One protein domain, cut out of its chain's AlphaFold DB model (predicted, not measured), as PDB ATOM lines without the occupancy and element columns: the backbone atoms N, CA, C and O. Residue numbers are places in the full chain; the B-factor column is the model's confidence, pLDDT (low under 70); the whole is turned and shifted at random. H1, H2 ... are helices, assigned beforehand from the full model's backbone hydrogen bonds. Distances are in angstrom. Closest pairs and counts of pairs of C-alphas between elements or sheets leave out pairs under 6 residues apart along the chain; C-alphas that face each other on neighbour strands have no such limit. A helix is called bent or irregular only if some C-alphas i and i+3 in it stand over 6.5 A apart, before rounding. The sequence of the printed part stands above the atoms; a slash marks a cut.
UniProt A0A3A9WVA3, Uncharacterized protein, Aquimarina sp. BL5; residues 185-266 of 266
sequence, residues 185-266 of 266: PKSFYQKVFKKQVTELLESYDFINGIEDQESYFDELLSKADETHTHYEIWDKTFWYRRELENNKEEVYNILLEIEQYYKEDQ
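Overview. This is residues 185 to 266 of the 266 residues of an uncharacterized protein of Aquimarina sp. BL5 (UniProt A0A3A9WVA3). This is an elongated helical domain in which H2 runs through the middle and H5 folds back obliquely across it, while the hairpin of H3 and H4 makes one end; H4 packs on H2, and H3 lies beyond it. The short H1 lies at the other end, near the starts of H2 and the last turn of H5, and the first and last printed residues are both at that end. The printed part has 82 residues with five named helices, H1 to H5 in order, and no named strand, and its class is all helix. It is only just loose, close to compact, with a radius of gyration of the C-alphas of 14.5 A and spans of 45 by 25 by 20 A.

Arrangement. Start at H5, residues 248 to 263, the longest helix. Its residues 252 to 259 alone touch H2, residues 194 to 208; the closest C-alphas are those of Val 197 and Leu 255, 6.5 A apart. The two run opposite ways at a steep tilt of 41 degrees. Next look at H4, residues 230 to 244, the hub, touching three helices. With residues 235 to 239 alone it touches H2, at a steep tilt of 60 degrees, the closest C-alphas being those of Leu 200 and Asp 235, 5.6 A apart. H4 and H5 only just touch, and only at the corner, with 3 pairs of C-alphas within 8 A; the closest are Arg 242 and Lys 248, 4.5 A apart. H3, residues 213 to 227, forms a helical hairpin with H4, opposite ways at a shallow tilt of 33 degrees, only just short of steep; the closest C-alphas are those of Ala 224 and His 230, 5.0 A apart. H3 is apart from H5. H1, residues 186 to 192, is close to but not clearly touching H5, with the C-alphas of Lys 186 and Tyr 262 closest at 6.0 A, and meets H2 only through their link. The helix packing is mostly crossed, but only just: 1 of 3 pairs is at a shallow tilt. Every O i to N i+4 pair is within hydrogen-bond range in H1, H2, H3 and H5; in H4 it is 9 of 11.

Along the chain. Find C-alpha 186 at (48.978, 51.259, 81.151), where H1 begins; it is 10.1 A long. H2 is 21.2 A long, H3 20.9 A and H4 17.9 A; H4 is irregular, with C-alphas 232 and 235 8.0 A apart. H5 runs 22.6 A, from C-alpha 248 at (32.658, 68.742, 90.639) to C-alpha 263 at (44.768, 56.901, 75.735).

Size, cuts and confidence. The two C-alphas farthest apart are those of Glu 226 and Gln 266, at 46.7 A. The printed part has no cut, and its four links are tight. The mean pLDDT of the printed part is 73.5; look for values under 70 in 32 residues, among them 185 to 193, 223 to 235 and 264 to 266.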
ATOM      1  N   PRO A 185      51.374  51.185  85.365       56.56
ATOM      2  CA  PRO A 185      51.499  50.684  84.009       56.56
ATOM      3  C   PRO A 185      50.156  50.792  83.283       56.56
ATOM      4  O   PRO A 185      49.113  50.438  83.842       56.56
ATOM      5  N   LYS A 186      50.177  51.176  82.004       65.56
ATOM      6  CA  LYS A 186      48.978  51.259  81.151       65.56
ATOM      7  C   LYS A 186      48.116  49.995  81.214       65.56
ATOM      8  O   LYS A 186      46.895  50.078  81.318       65.56
ATOM      9  N   SER A 187      48.741  48.818  81.228       53.50
ATOM     10  CA  SER A 187      48.045  47.534  81.360       53.50
ATOM     11  C   SER A 187      47.312  47.366  82.695       53.50
ATOM     12  O   SER A 187      46.288  46.691  82.740       53.50
ATOM     13  N   PHE A 188      47.824  47.952  83.781       52.09
ATOM     14  CA  PHE A 188      47.163  47.946  85.086       52.09
ATOM     15  C   PHE A 188      45.965  48.891  85.083       52.09
ATOM     16  O   PHE A 188      44.861  48.472  85.423       52.09
ATOM     17  N   TYR A 189      46.151  50.121  84.595       63.62
ATOM     18  CA  TYR A 189      45.058  51.079  84.432       63.62
ATOM     19  C   TYR A 189      43.904  50.498  83.604       63.62
ATOM     20  O   TYR A 189      42.755  50.502  84.047       63.62
ATOM     21  N   GLN A 190      44.213  49.922  82.438       63.69
ATOM     22  CA  GLN A 190      43.217  49.335  81.538       63.69
ATOM     23  C   GLN A 190      42.410  48.201  82.178       63.69
ATOM     24  O   GLN A 190      41.231  48.058  81.864       63.69
ATOM     25  N   LYS A 191      43.032  47.399  83.053       50.91
ATOM     26  CA  LYS A 191      42.383  46.258  83.711       50.91
ATOM     27  C   LYS A 191      41.599  46.643  84.961       50.91
ATOM     28  O   LYS A 191      40.586  46.012  85.236       50.91
ATOM     29  N   VAL A 192      42.084  47.618  85.728       49.28
ATOM     30  CA  VAL A 192      41.588  47.882  87.089       49.28
ATOM     31  C   VAL A 192      40.744  49.148  87.176       49.28
ATOM     32  O   VAL A 192      39.764  49.151  87.909       49.28
ATOM     33  N   PHE A 193      41.109  50.206  86.449       60.16
ATOM     34  CA  PHE A 193      40.540  51.543  86.668       60.16
ATOM     35  C   PHE A 193      39.765  52.094  85.479       60.16
ATOM     36  O   PHE A 193      38.880  52.923  85.670       60.16
ATOM     37  N   LYS A 194      40.084  51.655  84.255       73.56
ATOM     38  CA  LYS A 194      39.489  52.213  83.037       73.56
ATOM     39  C   LYS A 194      37.965  52.205  83.086       73.56
ATOM     40  O   LYS A 194      37.364  53.219  82.770       73.56
ATOM     41  N   LYS A 195      37.354  51.087  83.496       72.88
ATOM     42  CA  LYS A 195      35.893  50.959  83.554       72.88
ATOM     43  C   LYS A 195      35.281  52.054  84.435       72.88
ATOM     44  O   LYS A 195      34.437  52.797  83.963       72.88
ATOM     45  N   GLN A 196      35.764  52.196  85.665       64.94
ATOM     46  CA  GLN A 196      35.232  53.147  86.640       64.94
ATOM     47  C   GLN A 196      35.510  54.598  86.242       64.94
ATOM     48  O   GLN A 196      34.654  55.454  86.425       64.94
ATOM     49  N   VAL A 197      36.691  54.888  85.682       74.38
ATOM     50  CA  VAL A 197      37.005  56.235  85.177       74.38
ATOM     51  C   VAL A 197      36.074  56.600  84.021       74.38
ATOM     52  O   VAL A 197      35.521  57.693  84.023       74.38
ATOM     53  N   THR A 198      35.858  55.687  83.073       80.31
ATOM     54  CA  THR A 198      34.929  55.903  81.957       80.31
ATOM     55  C   THR A 198      33.489  56.068  82.447       80.31
ATOM     56  O   THR A 198      32.854  57.044  82.069       80.31
ATOM     57  N   GLU A 199      32.998  55.199  83.337       77.69
ATOM     58  CA  GLU A 199      31.642  55.304  83.908       77.69
ATOM     59  C   GLU A 199      31.418  56.651  84.613       77.69
ATOM     60  O   GLU A 199      30.381  57.287  84.437       77.69
ATOM     61  N   LEU A 200      32.410  57.135  85.366       78.62
ATOM     62  CA  LEU A 200      32.335  58.443  86.014       78.62
ATOM     63  C   LEU A 200      32.305  59.591  85.003       78.62
ATOM     64  O   LEU A 200      31.494  60.500  85.162       78.62
ATOM     65  N   LEU A 201      33.157  59.567  83.978       86.44
ATOM     66  CA  LEU A 201      33.174  60.605  82.941       86.44
ATOM     67  C   LEU A 201      31.850  60.635  82.159       86.44
ATOM     68  O   LEU A 201      31.252  61.696  82.013       86.44
ATOM     69  N   GLU A 202      31.336  59.476  81.749       91.38
ATOM     70  CA  GLU A 202      30.046  59.366  81.058       91.38
ATOM     71  C   GLU A 202      28.882  59.837  81.942       91.38
ATOM     72  O   GLU A 202      27.991  60.555  81.481       91.38
ATOM     73  N   SER A 203      28.897  59.488  83.234       85.06
ATOM     74  CA  SER A 203      27.876  59.951  84.175       85.06
ATOM     75  C   SER A 203      27.918  61.463  84.382       85.06
ATOM     76  O   SER A 203      26.860  62.058  84.588       85.06
ATOM     77  N   TYR A 204      29.098  62.087  84.355       90.44
ATOM     78  CA  TYR A 204      29.225  63.540  84.460       90.44
ATOM     79  C   TYR A 204      28.538  64.234  83.285       90.44
ATOM     80  O   TYR A 204      27.707  65.119  83.491       90.44
ATOM     81  N   ASP A 205      28.845  63.792  82.063       94.75
ATOM     82  CA  ASP A 205      28.274  64.352  80.836       94.75
ATOM     83  C   ASP A 205      26.756  64.168  80.794       94.75
ATOM     84  O   ASP A 205      26.021  65.098  80.454       94.75
ATOM     85  N   PHE A 206      26.275  62.990  81.202       94.75
ATOM     86  CA  PHE A 206      24.848  62.712  81.312       94.75
ATOM     87  C   PHE A 206      24.152  63.688  82.268       94.75
ATOM     88  O   PHE A 206      23.176  64.320  81.876       94.75
ATOM     89  N   ILE A 207      24.668  63.847  83.493       91.06
ATOM     90  CA  ILE A 207      24.081  64.729  84.518       91.06
ATOM     91  C   ILE A 207      24.094  66.185  84.058       91.06
ATOM     92  O   ILE A 207      23.097  66.889  84.205       91.06
ATOM     93  N   ASN A 208      25.195  66.641  83.461       92.50
ATOM     94  CA  ASN A 208      25.299  68.005  82.950       92.50
ATOM     95  C   ASN A 208      24.353  68.294  81.778       92.50
ATOM     96  O   ASN A 208      24.024  69.455  81.545       92.50
ATOM     97  N   GLY A 209      23.903  67.263  81.060       92.81
ATOM     98  CA  GLY A 209      22.880  67.379  80.022       92.81
ATOM     99  C   GLY A 209      21.446  67.513  80.549       92.81
ATOM    100  O   GLY A 209      20.540  67.764  79.754       92.81
ATOM    101  N   ILE A 210      21.218  67.341  81.854       94.38
ATOM    102  CA  ILE A 210      19.891  67.432  82.474       94.38
ATOM    103  C   ILE A 210      19.576  68.897  82.796       94.38
ATOM    104  O   ILE A 210      20.358  69.578  83.454       94.38
ATOM    105  N   GLU A 211      18.409  69.364  82.342       92.56
ATOM    106  CA  GLU A 211      17.946  70.748  82.527       92.56
ATOM    107  C   GLU A 211      17.635  71.070  83.998       92.56
ATOM    108  O   GLU A 211      18.044  72.116  84.496       92.56
ATOM    109  N   ASP A 212      16.972  70.150  84.704       92.88
ATOM    110  CA  ASP A 212      16.663  70.258  86.133       92.88
ATOM    111  C   ASP A 212      17.395  69.166  86.929       92.88
ATOM    112  O   ASP A 212      16.881  68.071  87.173       92.88
ATOM    113  N   GLN A 213      18.651  69.448  87.282       87.69
ATOM    114  CA  GLN A 213      19.490  68.516  88.041       87.69
ATOM    115  C   GLN A 213      18.969  68.295  89.467       87.69
ATOM    116  O   GLN A 213      19.127  67.198  89.997       87.69
ATOM    117  N   GLU A 214      18.353  69.308  90.082       85.31
ATOM    118  CA  GLU A 214      17.833  69.226  91.452       85.31
ATOM    119  C   GLU A 214      16.678  68.224  91.517       85.31
ATOM    120  O   GLU A 214      16.770  67.234  92.245       85.31
ATOM    121  N   SER A 215      15.668  68.387  90.652       89.44
ATOM    122  CA  SER A 215      14.549  67.441  90.560       89.44
ATOM    123  C   SER A 215      15.012  66.036  90.170       89.44
ATOM    124  O   SER A 215      14.485  65.048  90.681       89.44
ATOM    125  N   TYR A 216      16.011  65.918  89.289       90.25
ATOM    126  CA  TYR A 216      16.569  64.620  88.910       90.25
ATOM    127  C   TYR A 216      17.189  63.881  90.100       90.25
ATOM    128  O   TYR A 216      16.930  62.689  90.282       90.25
ATOM    129  N   PHE A 217      18.009  64.557  90.911       81.38
ATOM    130  CA  PHE A 217      18.645  63.919  92.061       81.38
ATOM    131  C   PHE A 217      17.642  63.567  93.157       81.38
ATOM    132  O   PHE A 217      17.770  62.492  93.743       81.38
ATOM    133  N   ASP A 218      16.635  64.407  93.390       80.25
ATOM    134  CA  ASP A 218      15.573  64.126  94.360       80.25
ATOM    135  C   ASP A 218      14.792  62.857  93.987       80.25
ATOM    136  O   ASP A 218      14.615  61.961  94.819       80.25
ATOM    137  N   GLU A 219      14.392  62.718  92.720       85.06
ATOM    138  CA  GLU A 219      13.715  61.514  92.225       85.06
ATOM    139  C   GLU A 219      14.620  60.275  92.272       85.06
ATOM    140  O   GLU A 219      14.191  59.191  92.682       85.06
ATOM    141  N   LEU A 220      15.884  60.428  91.864       77.31
ATOM    142  CA  LEU A 220      16.859  59.342  91.823       77.31
ATOM    143  C   LEU A 220      17.147  58.787  93.224       77.31
ATOM    144  O   LEU A 220      17.140  57.569  93.411       77.31
ATOM    145  N   LEU A 221      17.380  59.669  94.200       70.44
ATOM    146  CA  LEU A 221      17.644  59.294  95.589       70.44
ATOM    147  C   LEU A 221      16.401  58.691  96.246       70.44
ATOM    148  O   LEU A 221      16.513  57.631  96.857       70.44
ATOM    149  N   SER A 222      15.216  59.284  96.044       72.00
ATOM    150  CA  SER A 222      13.959  58.731  96.571       72.00
ATOM    151  C   SER A 222      13.716  57.309  96.063       72.00
ATOM    152  O   SER A 222      13.398  56.409  96.837       72.00
ATOM    153  N   LYS A 223      13.914  57.068  94.762       68.75
ATOM    154  CA  LYS A 223      13.744  55.735  94.173       68.75
ATOM    155  C   LYS A 223      14.782  54.737  94.691       68.75
ATOM    156  O   LYS A 223      14.457  53.566  94.905       68.75
ATOM    157  N   ALA A 224      16.027  55.170  94.868       56.03
ATOM    158  CA  ALA A 224      17.087  54.318  95.394       56.03
ATOM    159  C   ALA A 224      16.865  53.954  96.868       56.03
ATOM    160  O   ALA A 224      17.149  52.819  97.250       56.03
ATOM    161  N   ASP A 225      16.298  54.864  97.664       52.03
ATOM    162  CA  ASP A 225      15.853  54.599  99.035       52.03
ATOM    163  C   ASP A 225      14.698  53.588  99.074       52.03
ATOM    164  O   ASP A 225      14.730  52.644  99.858       52.03
ATOM    165  N   GLU A 226      13.704  53.728  98.193       62.22
ATOM    166  CA  GLU A 226      12.567  52.800  98.116       62.22
ATOM    167  C   GLU A 226      12.979  51.381  97.698       62.22
ATOM    168  O   GLU A 226      12.450  50.389  98.204       62.22
ATOM    169  N   THR A 227      13.919  51.275  96.757       51.97
ATOM    170  CA  THR A 227      14.315  49.998  96.139       51.97
ATOM    171  C   THR A 227      15.608  49.411  96.699       51.97
ATOM    172  O   THR A 227      15.949  48.283  96.359       51.97
ATOM    173  N   HIS A 228      16.302  50.126  97.589       47.53
ATOM    174  CA  HIS A 228      17.599  49.746  98.163       47.53
ATOM    175  C   HIS A 228      18.699  49.512  97.104       47.53
ATOM    176  O   HIS A 228      19.571  48.660  97.266       47.53
ATOM    177  N   THR A 229      18.676  50.288  96.014       53.41
ATOM    178  CA  THR A 229      19.539  50.113  94.823       53.41
ATOM    179  C   THR A 229      20.600  51.200  94.657       53.41
ATOM    180  O   THR A 229      21.131  51.389  93.565       53.41
ATOM    181  N   HIS A 230      20.981  51.939  95.705       50.47
ATOM    182  CA  HIS A 230      21.959  53.027  95.512       50.47
ATOM    183  C   HIS A 230      23.331  52.566  94.964       50.47
ATOM    184  O   HIS A 230      24.065  53.383  94.412       50.47
ATOM    185  N   TYR A 231      23.686  51.279  95.079       49.72
ATOM    186  CA  TYR A 231      24.903  50.728  94.484       49.72
ATOM    187  C   TYR A 231      24.841  50.766  92.952       49.72
ATOM    188  O   TYR A 231      25.881  50.804  92.313       49.72
ATOM    189  N   GLU A 232      23.646  50.796  92.357       56.41
ATOM    190  CA  GLU A 232      23.424  50.884  90.908       56.41
ATOM    191  C   GLU A 232      23.531  52.322  90.386       56.41
ATOM    192  O   GLU A 232      23.715  52.543  89.190       56.41
ATOM    193  N   ILE A 233      23.437  53.309  91.282       57.97
ATOM    194  CA  ILE A 233      23.484  54.744  90.963       57.97
ATOM    195  C   ILE A 233      24.690  55.442  91.612       57.97
ATOM    196  O   ILE A 233      24.700  56.665  91.789       57.97
ATOM    197  N   TRP A 234      25.707  54.672  92.007       59.00
ATOM    198  CA  TRP A 234      26.884  55.159  92.734       59.00
ATOM    199  C   TRP A 234      27.636  56.264  91.979       59.00
ATOM    200  O   TRP A 234      28.114  57.223  92.581       59.00
ATOM    201  N   ASP A 235      27.709  56.157  90.657       60.28
ATOM    202  CA  ASP A 235      28.357  57.110  89.762       60.28
ATOM    203  C   ASP A 235      27.596  58.444  89.722       60.28
ATOM    204  O   ASP A 235      28.208  59.511  89.736       60.28
ATOM    205  N   LYS A 236      26.261  58.405  89.812       72.56
ATOM    206  CA  LYS A 236      25.418  59.612  89.862       72.56
ATOM    207  C   LYS A 236      25.511  60.286  91.228       72.56
ATOM    208  O   LYS A 236      25.726  61.495  91.328       72.56
ATOM    209  N   THR A 237      25.393  59.500  92.297       61.94
ATOM    210  CA  THR A 237      25.479  60.007  93.679       61.94
ATOM    211  C   THR A 237      26.876  60.522  94.023       61.94
ATOM    212  O   THR A 237      27.011  61.444  94.832       61.94
ATOM    213  N   PHE A 238      27.919  60.002  93.375       68.31
ATOM    214  CA  PHE A 238      29.258  60.572  93.428       68.31
ATOM    215  C   PHE A 238      29.267  62.031  92.972       68.31
ATOM    216  O   PHE A 238      29.691  62.903  93.737       68.31
ATOM    217  N   TRP A 239      28.763  62.307  91.765       73.06
ATOM    218  CA  TRP A 239      28.756  63.650  91.188       73.06
ATOM    219  C   TRP A 239      27.874  64.623  91.954       73.06
ATOM    220  O   TRP A 239      28.306  65.750  92.196       73.06
ATOM    221  N   TYR A 240      26.711  64.171  92.429       69.12
ATOM    222  CA  TYR A 240      25.861  64.969  93.314       69.12
ATOM    223  C   TYR A 240      26.632  65.479  94.532       69.12
ATOM    224  O   TYR A 240      26.578  66.647  94.902       69.12
ATOM    225  N   ARG A 241      27.439  64.617  95.148       61.78
ATOM    226  CA  ARG A 241      28.210  65.020  96.320       61.78
ATOM    227  C   ARG A 241      29.420  65.885  95.977       61.78
ATOM    228  O   ARG A 241      29.798  66.714  96.800       61.78
ATOM    229  N   ARG A 242      30.033  65.716  94.801       70.44
ATOM    230  CA  ARG A 242      31.076  66.642  94.323       70.44
ATOM    231  C   ARG A 242      30.506  68.046  94.076       70.44
ATOM    232  O   ARG A 242      31.190  69.037  94.331       70.44
ATOM    233  N   GLU A 243      29.251  68.131  93.632       71.25
ATOM    234  CA  GLU A 243      28.514  69.394  93.497       71.25
ATOM    235  C   GLU A 243      28.341  70.077  94.856       71.25
ATOM    236  O   GLU A 243      28.768  71.214  95.034       71.25
ATOM    237  N   LEU A 244      27.825  69.352  95.857       63.91
ATOM    238  CA  LEU A 244      27.662  69.874  97.222       63.91
ATOM    239  C   LEU A 244      28.991  70.334  97.848       63.91
ATOM    240  O   LEU A 244      29.028  71.279  98.637       63.91
ATOM    241  N   GLU A 245      30.093  69.666  97.507       62.66
ATOM    242  CA  GLU A 245      31.441  70.022  97.959       62.66
ATOM    243  C   GLU A 245      32.104  71.128  97.116       62.66
ATOM    244  O   GLU A 245      33.209  71.556  97.450       62.66
ATOM    245  N   ASN A 246      31.439  71.632  96.069       76.31
ATOM    246  CA  ASN A 246      31.950  72.628  95.121       76.31
ATOM    247  C   ASN A 246      33.292  72.226  94.477       76.31
ATOM    248  O   ASN A 246      34.186  73.055  94.296       76.31
ATOM    249  N   ASN A 247      33.458  70.940  94.153       70.69
ATOM    250  CA  ASN A 247      34.665  70.411  93.506       70.69
ATOM    251  C   ASN A 247      34.378  69.540  92.271       70.69
ATOM    252  O   ASN A 247      35.301  68.929  91.732       70.69
ATOM    253  N   LYS A 248      33.123  69.515  91.802       78.31
ATOM    254  CA  LYS A 248      32.658  68.742  90.639       78.31
ATOM    255  C   LYS A 248      33.543  68.930  89.405       78.31
ATOM    256  O   LYS A 248      34.041  67.955  88.854       78.31
ATOM    257  N   GLU A 249      33.779  70.177  89.005       89.50
ATOM    258  CA  GLU A 249      34.567  70.504  87.809       89.50
ATOM    259  C   GLU A 249      36.032  70.072  87.932       89.50
ATOM    260  O   GLU A 249      36.599  69.514  86.997       89.50
ATOM    261  N   GLU A 250      36.645  70.275  89.098       84.00
ATOM    262  CA  GLU A 250      38.048  69.918  89.308       84.00
ATOM    263  C   GLU A 250      38.255  68.400  89.265       84.00
ATOM    264  O   GLU A 250      39.178  67.904  88.624       84.00
ATOM    265  N   VAL A 251      37.357  67.645  89.903       78.81
ATOM    266  CA  VAL A 251      37.392  66.180  89.868       78.81
ATOM    267  C   VAL A 251      37.219  65.661  88.441       78.81
ATOM    268  O   VAL A 251      37.948  64.756  88.038       78.81
ATOM    269  N   TYR A 252      36.304  66.249  87.666       87.50
ATOM    270  CA  TYR A 252      36.128  65.914  86.253       87.50
ATOM    271  C   TYR A 252      37.406  66.158  85.442       87.50
ATOM    272  O   TYR A 252      37.872  65.252  84.752       87.50
ATOM    273  N   ASN A 253      38.028  67.331  85.591       89.69
ATOM    274  CA  ASN A 253      39.265  67.668  84.884       89.69
ATOM    275  C   ASN A 253      40.400  66.689  85.215       89.69
ATOM    276  O   ASN A 253      41.096  66.224  84.315       89.69
ATOM    277  N   ILE A 254      40.557  66.319  86.490       82.62
ATOM    278  CA  ILE A 254      41.556  65.330  86.915       82.62
ATOM    279  C   ILE A 254      41.282  63.964  86.275       82.62
ATOM    280  O   ILE A 254      42.202  63.349  85.738       82.62
ATOM    281  N   LEU A 255      40.036  63.478  86.303       83.19
ATOM    282  CA  LEU A 255      39.678  62.192  85.692       83.19
ATOM    283  C   LEU A 255      39.934  62.190  84.182       83.19
ATOM    284  O   LEU A 255      40.459  61.207  83.658       83.19
ATOM    285  N   LEU A 256      39.621  63.295  83.505       91.19
ATOM    286  CA  LEU A 256      39.854  63.458  82.076       91.19
ATOM    287  C   LEU A 256      41.351  63.434  81.744       91.19
ATOM    288  O   LEU A 256      41.763  62.732  80.823       91.19
ATOM    289  N   GLU A 257      42.184  64.133  82.520       88.75
ATOM    290  CA  GLU A 257      43.642  64.122  82.346       88.75
ATOM    291  C   GLU A 257      44.245  62.727  82.548       88.75
ATOM    292  O   GLU A 257      45.144  62.322  81.809       88.75
ATOM    293  N   ILE A 258      43.741  61.975  83.530       81.94
ATOM    294  CA  ILE A 258      44.145  60.583  83.757       81.94
ATOM    295  C   ILE A 258      43.754  59.725  82.552       81.94
ATOM    296  O   ILE A 258      44.578  58.973  82.035       81.94
ATOM    297  N   GLU A 259      42.507  59.829  82.095       87.69
ATOM    298  CA  GLU A 259      42.009  59.045  80.968       87.69
ATOM    299  C   GLU A 259      42.791  59.335  79.675       87.69
ATOM    300  O   GLU A 259      43.164  58.402  78.957       87.69
ATOM    301  N   GLN A 260      43.089  60.608  79.404       91.25
ATOM    302  CA  GLN A 260      43.863  61.048  78.241       91.25
ATOM    303  C   GLN A 260      45.286  60.491  78.252       91.25
ATOM    304  O   GLN A 260      45.699  59.893  77.258       91.25
ATOM    305  N   TYR A 261      45.998  60.578  79.382       87.00
ATOM    306  CA  TYR A 261      47.356  60.032  79.497       87.00
ATOM    307  C   TYR A 261      47.418  58.555  79.080       87.00
ATOM    308  O   TYR A 261      48.269  58.150  78.293       87.00
ATOM    309  N   TYR A 262      46.463  57.736  79.531       80.06
ATOM    310  CA  TYR A 262      46.438  56.314  79.177       80.06
ATOM    311  C   TYR A 262      45.868  56.017  77.783       80.06
ATOM    312  O   TYR A 262      46.027  54.891  77.290       80.06
ATOM    313  N   LYS A 263      45.220  56.991  77.131       84.50
ATOM    314  CA  LYS A 263      44.768  56.901  75.735       84.50
ATOM    315  C   LYS A 263      45.884  57.240  74.735       84.50
ATOM    316  O   LYS A 263      45.924  56.588  73.694       84.50
ATOM    317  N   GLU A 264      46.784  58.175  75.045       64.06
ATOM    318  CA  GLU A 264      47.668  58.837  74.060       64.06
ATOM    319  C   GLU A 264      48.918  58.066  73.574       64.06
ATOM    320  O   GLU A 264      49.521  58.485  72.593       64.06
ATOM    321  N   ASP A 265      49.263  56.895  74.119       48.19
ATOM    322  CA  ASP A 265      50.330  56.053  73.535       48.19
ATOM    323  C   ASP A 265      49.792  55.064  72.471       48.19
ATOM    324  O   ASP A 265      49.309  53.973  72.828       48.19
ATOM    325  N   GLN A 266      49.887  55.446  71.188       42.41
ATOM    326  CA  GLN A 266      49.870  54.573  69.994       42.41
ATOM    327  C   GLN A 266      51.260  54.499  69.358       42.41
ATOM    328  O   GLN A 266      51.858  55.573  69.128       42.41
TER     329      GLN A 266